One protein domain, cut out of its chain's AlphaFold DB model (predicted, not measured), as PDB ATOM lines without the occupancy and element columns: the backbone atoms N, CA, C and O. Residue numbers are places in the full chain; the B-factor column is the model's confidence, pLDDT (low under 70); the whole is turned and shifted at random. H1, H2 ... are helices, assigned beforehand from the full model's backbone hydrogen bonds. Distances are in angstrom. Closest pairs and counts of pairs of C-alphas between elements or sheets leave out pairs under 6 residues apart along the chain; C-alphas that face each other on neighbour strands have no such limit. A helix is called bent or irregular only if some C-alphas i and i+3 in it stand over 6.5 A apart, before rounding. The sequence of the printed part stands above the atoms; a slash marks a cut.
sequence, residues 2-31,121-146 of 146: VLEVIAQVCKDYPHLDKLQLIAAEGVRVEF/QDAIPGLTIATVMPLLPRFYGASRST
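This is residues 2 to 31 and 121 to 146 of the 146 residues of the protein "Secreted protein" of Phytophthora megakarya (UniProt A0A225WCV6). Two short helices, H1 and H2, stand side by side as a helical hairpin, and a third helix, H3, runs steeply to H1 past the end of the hairpin where H1 and H2 are linked, close to the last residue of H1. Residues 26 to 31, after H2, lead away toward one end of the long axis, and residues 141 to 146, after H3, lead toward the other. The printed part has 56 residues with three named helices, in the order H1, H2, H3, and no named strand; its class is all helix, with 30 residues in the helices. The whole is only just loose, close to compact, with a radius of gyration of the C-alphas of 12.6 A, and its outline is elongated, 42 by 26 by 16 A.

H1, residues 2 to 9, and H2, residues 16 to 25, touch, and their closest C-alphas, those of Leu 3 and Gln 20, are 5.8 A apart. They run opposite ways at a shallow tilt of 16 degrees, with their centres 10.0 A apart, and they form a helical hairpin. H3, residues 129 to 140, is close to H1 but not clearly touching it; the closest C-alphas of the two are those of Val 9 and Arg 138, 6.1 A apart. H1 and H3 run opposite ways at a steep tilt of 66 degrees. H2 and H3 are apart. H3 is irregular, but only just: C-alphas 134 and 137 are 6.7 A apart, and its line is a rough one. In H1 and H2 every O i to N i+4 pair is within hydrogen-bond range; in H3 it is 3 of 8, beside 5 of 9 O i to N i+3 pairs.

H1 runs from Val 2, with its C-alpha at (-23.434, 17.784, -21.499), to Val 9, 10.5 A from first to last C-alpha. H2 runs from Leu 16, with its C-alpha at (-18.360, 26.806, -13.750), to Glu 25, and measures 14.2 A. H3, the longest helix with 12 residues, runs 16.6 A from Ile 129 to Tyr 140, whose C-alpha is at (-23.543, 11.694, -6.798).

The two C-alphas farthest apart are those of Phe 31 and Thr 146, at 42.3 A. The link from H1 to H2 is short, with 6 residues. The link from H2 to H3 runs across the cut: residues 32 to 120 are not printed, and C-alphas 31 and 121 are 8.7 A apart. The printed part ends at Thr 146, the chain's last residue. The mean pLDDT of the printed part is 82.3; residues 140 to 146, of which 140 belongs to H3, are under 70.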
ATOM      1  N   VAL A   2     -24.418  17.835 -22.618       83.75
ATOM      2  CA  VAL A   2     -23.434  17.784 -21.499       83.75
ATOM      3  C   VAL A   2     -23.159  19.164 -20.879       83.75
ATOM      4  O   VAL A   2     -23.250  19.315 -19.664       83.75
ATOM      5  N   LEU A   3     -22.909  20.192 -21.696       89.94
ATOM      6  CA  LEU A   3     -22.617  21.548 -21.201       89.94
ATOM      7  C   LEU A   3     -23.797  22.204 -20.471       89.94
ATOM      8  O   LEU A   3     -23.591  22.924 -19.497       89.94
ATOM      9  N   GLU A   4     -25.026  21.933 -20.915       90.50
ATOM     10  CA  GLU A   4     -26.259  22.429 -20.286       90.50
ATOM     11  C   GLU A   4     -26.503  21.747 -18.937       90.50
ATOM     12  O   GLU A   4     -26.881  22.400 -17.967       90.50
ATOM     13  N   VAL A   5     -26.232  20.439 -18.850       89.94
ATOM     14  CA  VAL A   5     -26.296  19.698 -17.586       89.94
ATOM     15  C   VAL A   5     -25.263  20.243 -16.602       89.94
ATOM     16  O   VAL A   5     -25.613  20.508 -15.456       89.94
ATOM     17  N   ILE A   6     -24.023  20.488 -17.041       90.69
ATOM     18  CA  ILE A   6     -22.991  21.113 -16.199       90.69
ATOM     19  C   ILE A   6     -23.437  22.509 -15.747       90.69
ATOM     20  O   ILE A   6     -23.357  22.800 -14.557       90.69
ATOM     21  N   ALA A   7     -23.975  23.337 -16.650       91.94
ATOM     22  CA  ALA A   7     -24.497  24.666 -16.312       91.94
ATOM     23  C   ALA A   7     -25.546  24.599 -15.198       91.94
ATOM     24  O   ALA A   7     -25.480  25.342 -14.223       91.94
ATOM     25  N   GLN A   8     -26.499  23.677 -15.329       91.00
ATOM     26  CA  GLN A   8     -27.611  23.558 -14.398       91.00
ATOM     27  C   GLN A   8     -27.172  22.997 -13.043       91.00
ATOM     28  O   GLN A   8     -27.547  23.519 -11.990       91.00
ATOM     29  N   VAL A   9     -26.386  21.923 -13.063       90.31
ATOM     30  CA  VAL A   9     -25.931  21.225 -11.859       90.31
ATOM     31  C   VAL A   9     -24.932  22.102 -11.101       90.31
ATOM     32  O   VAL A   9     -25.033  22.236  -9.884       90.31
ATOM     33  N   CYS A  10     -24.031  22.799 -11.791       90.75
ATOM     34  CA  CYS A  10     -22.946  23.584 -11.198       90.75
ATOM     35  C   CYS A  10     -23.188  25.106 -11.222       90.75
ATOM     36  O   CYS A  10     -22.230  25.857 -11.078       90.75
ATOM     37  N   LYS A  11     -24.437  25.577 -11.341       89.69
ATOM     38  CA  LYS A  11     -24.793  27.006 -11.514       89.69
ATOM     39  C   LYS A  11     -24.198  27.998 -10.495       89.69
ATOM     40  O   LYS A  11     -24.052  29.170 -10.812       89.69
ATOM     41  N   ASP A  12     -23.863  27.533  -9.287       88.81
ATOM     42  CA  ASP A  12     -23.292  28.358  -8.205       88.81
ATOM     43  C   ASP A  12     -21.809  28.042  -7.947       88.81
ATOM     44  O   ASP A  12     -21.236  28.476  -6.949       88.81
ATOM     45  N   TYR A  13     -21.193  27.211  -8.791       89.12
ATOM     46  CA  TYR A  13     -19.793  26.852  -8.648       89.12
ATOM     47  C   TYR A  13     -18.913  27.988  -9.182       89.12
ATOM     48  O   TYR A  13     -19.067  28.357 -10.347       89.12
ATOM     49  N   PRO A  14     -17.965  28.518  -8.386       89.31
ATOM     50  CA  PRO A  14     -17.164  29.680  -8.782       89.31
ATOM     51  C   PRO A  14     -16.354  29.514 -10.073       89.31
ATOM     52  O   PRO A  14     -15.975  30.512 -10.672       89.31
ATOM     53  N   HIS A  15     -16.080  28.275 -10.492       89.06
ATOM     54  CA  HIS A  15     -15.309  27.960 -11.699       89.06
ATOM     55  C   HIS A  15     -16.140  27.163 -12.717       89.06
ATOM     56  O   HIS A  15     -15.640  26.237 -13.361       89.06
ATOM     57  N   LEU A  16     -17.446  27.452 -12.804       91.06
ATOM     58  CA  LEU A  16     -18.360  26.806 -13.750       91.06
ATOM     59  C   LEU A  16     -17.880  26.944 -15.200       91.06
ATOM     60  O   LEU A  16     -17.924  25.975 -15.955       91.06
ATOM     61  N   ASP A  17     -17.399  28.129 -15.558       91.81
ATOM     62  CA  ASP A  17     -16.790  28.442 -16.848       91.81
ATOM     63  C   ASP A  17     -15.653  27.466 -17.181       91.81
ATOM     64  O   ASP A  17     -15.643  26.863 -18.254       91.81
ATOM     65  N   LYS A  18     -14.757  27.215 -16.219       89.62
ATOM     66  CA  LYS A  18     -13.641  26.278 -16.386       89.62
ATOM     67  C   LYS A  18     -14.122  24.834 -16.536       89.62
ATOM     68  O   LYS A  18     -13.600  24.109 -17.377       89.62
ATOM     69  N   LEU A  19     -15.144  24.406 -15.783       89.69
ATOM     70  CA  LEU A  19     -15.732  23.065 -15.948       89.69
ATOM     71  C   LEU A  19     -16.370  22.877 -17.329       89.69
ATOM     72  O   LEU A  19     -16.237  21.810 -17.926       89.69
ATOM     73  N   GLN A  20     -17.065  23.897 -17.835       92.56
ATOM     74  CA  GLN A  20     -17.652  23.858 -19.173       92.56
ATOM     75  C   GLN A  20     -16.575  23.833 -20.257       92.56
ATOM     76  O   GLN A  20     -16.702  23.059 -21.204       92.56
ATOM     77  N   LEU A  21     -15.502  24.610 -20.090       92.00
ATOM     78  CA  LEU A  21     -14.361  24.600 -21.001       92.00
ATOM     79  C   LEU A  21     -13.696  23.219 -21.041       92.00
ATOM     80  O   LEU A  21     -13.513  22.663 -22.119       92.00
ATOM     81  N   ILE A  22     -13.441  22.611 -19.877       91.75
ATOM     82  CA  ILE A  22     -12.876  21.255 -19.781       91.75
ATOM     83  C   ILE A  22     -13.789  20.223 -20.453       91.75
ATOM     84  O   ILE A  22     -13.312  19.326 -21.140       91.75
ATOM     85  N   ALA A  23     -15.106  20.330 -20.278       91.81
ATOM     86  CA  ALA A  23     -16.045  19.404 -20.907       91.81
ATOM     87  C   ALA A  23     -16.146  19.585 -22.431       91.81
ATOM     88  O   ALA A  23     -16.455  18.623 -23.132       91.81
ATOM     89  N   ALA A  24     -15.923  20.801 -22.935       93.50
ATOM     90  CA  ALA A  24     -15.969  21.109 -24.361       93.50
ATOM     91  C   ALA A  24     -14.660  20.758 -25.082       93.50
ATOM     92  O   ALA A  24     -14.697  20.250 -26.200       93.50
ATOM     93  N   GLU A  25     -13.518  21.031 -24.451       93.25
ATOM     94  CA  GLU A  25     -12.207  21.032 -25.110       93.25
ATOM     95  C   GLU A  25     -11.201  20.052 -24.494       93.25
ATOM     96  O   GLU A  25     -10.125  19.843 -25.051       93.25
ATOM     97  N   GLY A  26     -11.541  19.437 -23.362       91.19
ATOM     98  CA  GLY A  26     -10.609  18.659 -22.555       91.19
ATOM     99  C   GLY A  26      -9.789  19.521 -21.593       91.19
ATOM    100  O   GLY A  26      -9.889  20.747 -21.553       91.19
ATOM    101  N   VAL A  27      -8.975  18.855 -20.773       89.75
ATOM    102  CA  VAL A  27      -8.056  19.526 -19.843       89.75
ATOM    103  C   VAL A  27      -6.877  20.091 -20.630       89.75
ATOM    104  O   VAL A  27      -6.216  19.360 -21.364       89.75
ATOM    105  N   ARG A  28      -6.592  21.381 -20.437       88.75
ATOM    106  CA  ARG A  28      -5.373  22.038 -20.914       88.75
ATOM    107  C   ARG A  28      -4.514  22.377 -19.708       88.75
ATOM    108  O   ARG A  28      -4.999  23.026 -18.785       88.75
ATOM    109  N   VAL A  29      -3.284  21.886 -19.709       88.38
ATOM    110  CA  VAL A  29      -2.311  22.133 -18.645       88.38
ATOM    111  C   VAL A  29      -1.332  23.177 -19.155       88.38
ATOM    112  O   VAL A  29      -0.821  23.048 -20.266       88.38
ATOM    113  N   GLU A  30      -1.119  24.219 -18.360       91.75
ATOM    114  CA  GLU A  30      -0.099  25.229 -18.622       91.75
ATOM    115  C   GLU A  30       1.192  24.808 -17.922       91.75
ATOM    116  O   GLU A  30       1.170  24.321 -16.789       91.75
ATOM    117  N   PHE A  31       2.312  24.959 -18.622       91.19
ATOM    118  CA  PHE A  31       3.633  24.620 -18.110       91.19
ATOM    119  C   PHE A  31       4.486  25.884 -18.022       91.19
ATOM    120  O   PHE A  31       4.446  26.730 -18.915       91.19
ATOM    121  N   GLN A 121       1.317  26.263 -11.380       89.94
ATOM    122  CA  GLN A 121       0.413  26.215 -10.235       89.94
ATOM    123  C   GLN A 121      -0.479  27.458 -10.144       89.94
ATOM    124  O   GLN A 121      -1.572  27.361  -9.585       89.94
ATOM    125  N   ASP A 122      -0.064  28.594 -10.713       90.44
ATOM    126  CA  ASP A 122      -0.850  29.829 -10.713       90.44
ATOM    127  C   ASP A 122      -1.996  29.763 -11.742       90.44
ATOM    128  O   ASP A 122      -3.048  30.386 -11.554       90.44
ATOM    129  N   ALA A 123      -1.845  28.948 -12.793       88.44
ATOM    130  CA  ALA A 123      -2.901  28.662 -13.768       88.44
ATOM    131  C   ALA A 123      -4.006  27.741 -13.201       88.44
ATOM    132  O   ALA A 123      -5.166  27.772 -13.649       88.44
ATOM    133  N   ILE A 124      -3.685  26.936 -12.181       86.38
ATOM    134  CA  ILE A 124      -4.642  26.034 -11.535       86.38
ATOM    135  C   ILE A 124      -5.580  26.853 -10.631       86.38
ATOM    136  O   ILE A 124      -5.131  27.589  -9.753       86.38
ATOM    137  N   PRO A 125      -6.915  26.734 -10.783       83.50
ATOM    138  CA  PRO A 125      -7.845  27.435  -9.904       83.50
ATOM    139  C   PRO A 125      -7.609  27.028  -8.448       83.50
ATOM    140  O   PRO A 125      -7.575  25.839  -8.139       83.50
ATOM    141  N   GLY A 126      -7.516  28.004  -7.544       80.62
ATOM    142  CA  GLY A 126      -7.420  27.748  -6.110       80.62
ATOM    143  C   GLY A 126      -8.648  26.994  -5.595       80.62
ATOM    144  O   GLY A 126      -9.704  27.580  -5.355       80.62
ATOM    145  N   LEU A 127      -8.518  25.680  -5.416       78.12
ATOM    146  CA  LEU A 127      -9.588  24.831  -4.910       78.12
ATOM    147  C   LEU A 127      -9.440  24.648  -3.406       78.12
ATOM    148  O   LEU A 127      -8.450  24.113  -2.915       78.12
ATOM    149  N   THR A 128     -10.472  25.041  -2.666       80.88
ATOM    150  CA  THR A 128     -10.601  24.667  -1.259       80.88
ATOM    151  C   THR A 128     -11.598  23.525  -1.119       80.88
ATOM    152  O   THR A 128     -12.494  23.355  -1.953       80.88
ATOM    153  N   ILE A 129     -11.507  22.777  -0.017       77.00
ATOM    154  CA  ILE A 129     -12.538  21.802   0.364       77.00
ATOM    155  C   ILE A 129     -13.919  22.478   0.370       77.00
ATOM    156  O   ILE A 129     -14.875  21.916  -0.155       77.00
ATOM    157  N   ALA A 130     -14.027  23.710   0.875       78.62
ATOM    158  CA  ALA A 130     -15.285  24.454   0.886       78.62
ATOM    159  C   ALA A 130     -15.826  24.748  -0.526       78.62
ATOM    160  O   ALA A 130     -17.038  24.754  -0.722       78.62
ATOM    161  N   THR A 131     -14.947  24.936  -1.513       77.00
ATOM    162  CA  THR A 131     -15.327  25.169  -2.913       77.00
ATOM    163  C   THR A 131     -15.755  23.875  -3.617       77.00
ATOM    164  O   THR A 131     -16.663  23.897  -4.444       77.00
ATOM    165  N   VAL A 132     -15.133  22.734  -3.292       79.81
ATOM    166  CA  VAL A 132     -15.364  21.448  -3.981       79.81
ATOM    167  C   VAL A 132     -16.475  20.614  -3.336       79.81
ATOM    168  O   VAL A 132     -17.279  20.011  -4.042       79.81
ATOM    169  N   MET A 133     -16.571  20.583  -2.005       82.50
ATOM    170  CA  MET A 133     -17.554  19.761  -1.284       82.50
ATOM    171  C   MET A 133     -19.011  19.986  -1.724       82.50
ATOM    172  O   MET A 133     -19.734  18.996  -1.855       82.50
ATOM    173  N   PRO A 134     -19.465  21.222  -2.023       82.12
ATOM    174  CA  PRO A 134     -20.822  21.459  -2.513       82.12
ATOM    175  C   PRO A 134     -21.129  20.813  -3.872       82.12
ATOM    176  O   PRO A 134     -22.305  20.685  -4.212       82.12
ATOM    177  N   LEU A 135     -20.116  20.408  -4.649       80.50
ATOM    178  CA  LEU A 135     -20.293  19.701  -5.919       80.50
ATOM    179  C   LEU A 135     -20.606  18.214  -5.735       80.50
ATOM    180  O   LEU A 135     -21.308  17.638  -6.566       80.50
ATOM    181  N   LEU A 136     -20.131  17.580  -4.658       79.44
ATOM    182  CA  LEU A 136     -20.261  16.130  -4.479       79.44
ATOM    183  C   LEU A 136     -21.725  15.652  -4.532       79.44
ATOM    184  O   LEU A 136     -22.022  14.772  -5.340       79.44
ATOM    185  N   PRO A 137     -22.686  16.236  -3.788       80.38
ATOM    186  CA  PRO A 137     -24.079  15.793  -3.867       80.38
ATOM    187  C   PRO A 137     -24.704  16.047  -5.242       80.38
ATOM    188  O   PRO A 137     -25.641  15.357  -5.628       80.38
ATOM    189  N   ARG A 138     -24.190  17.027  -5.988       81.19
ATOM    190  CA  ARG A 138     -24.725  17.434  -7.288       81.19
ATOM    191  C   ARG A 138     -24.374  16.417  -8.386       81.19
ATOM    192  O   ARG A 138     -25.191  16.180  -9.267       81.19
ATOM    193  N   PHE A 139     -23.219  15.755  -8.277       73.25
ATOM    194  CA  PHE A 139     -22.816  14.661  -9.172       73.25
ATOM    195  C   PHE A 139     -23.259  13.273  -8.680       73.25
ATOM    196  O   PHE A 139     -23.701  12.455  -9.482       73.25
ATOM    197  N   TYR A 140     -23.195  13.005  -7.371       67.69
ATOM    198  CA  TYR A 140     -23.543  11.694  -6.798       67.69
ATOM    199  C   TYR A 140     -25.034  11.538  -6.448       67.69
ATOM    200  O   TYR A 140     -25.508  10.423  -6.240       67.69
ATOM    201  N   GLY A 141     -25.795  12.632  -6.378       56.62
ATOM    202  CA  GLY A 141     -27.246  12.606  -6.164       56.62
ATOM    203  C   GLY A 141     -28.051  12.316  -7.433       56.62
ATOM    204  O   GLY A 141     -29.165  11.811  -7.339       56.62
ATOM    205  N   ALA A 142     -27.481  12.572  -8.616       52.53
ATOM    206  CA  ALA A 142     -28.137  12.330  -9.905       52.53
ATOM    207  C   ALA A 142     -28.161  10.841 -10.315       52.53
ATOM    208  O   ALA A 142     -28.884  10.469 -11.234       52.53
ATOM    209  N   SER A 143     -27.414   9.966  -9.632       46.16
ATOM    210  CA  SER A 143     -27.291   8.543  -9.977       46.16
ATOM    211  C   SER A 143     -28.285   7.617  -9.251       46.16
ATOM    212  O   SER A 143     -28.044   6.415  -9.174       46.16
ATOM    213  N   ARG A 144     -29.381   8.142  -8.674       40.75
ATOM    214  CA  ARG A 144     -30.429   7.346  -7.988       40.75
ATOM    215  C   ARG A 144     -31.832   7.480  -8.592       40.75
ATOM    216  O   ARG A 144     -32.822   7.278  -7.893       40.75
ATOM    217  N   SER A 145     -31.940   7.796  -9.876       40.41
ATOM    218  CA  SER A 145     -33.234   7.824 -10.564       40.41
ATOM    219  C   SER A 145     -33.130   7.277 -11.984       40.41
ATOM    220  O   SER A 145     -33.151   8.049 -12.937       40.41
ATOM    221  N   THR A 146     -33.020   5.952 -12.088       39.34
ATOM    222  CA  THR A 146     -33.566   5.098 -13.161       39.34
ATOM    223  C   THR A 146     -33.678   3.683 -12.625       39.34
ATOM    224  O   THR A 146     -32.651   3.215 -12.081       39.34
TER     225      THR A 146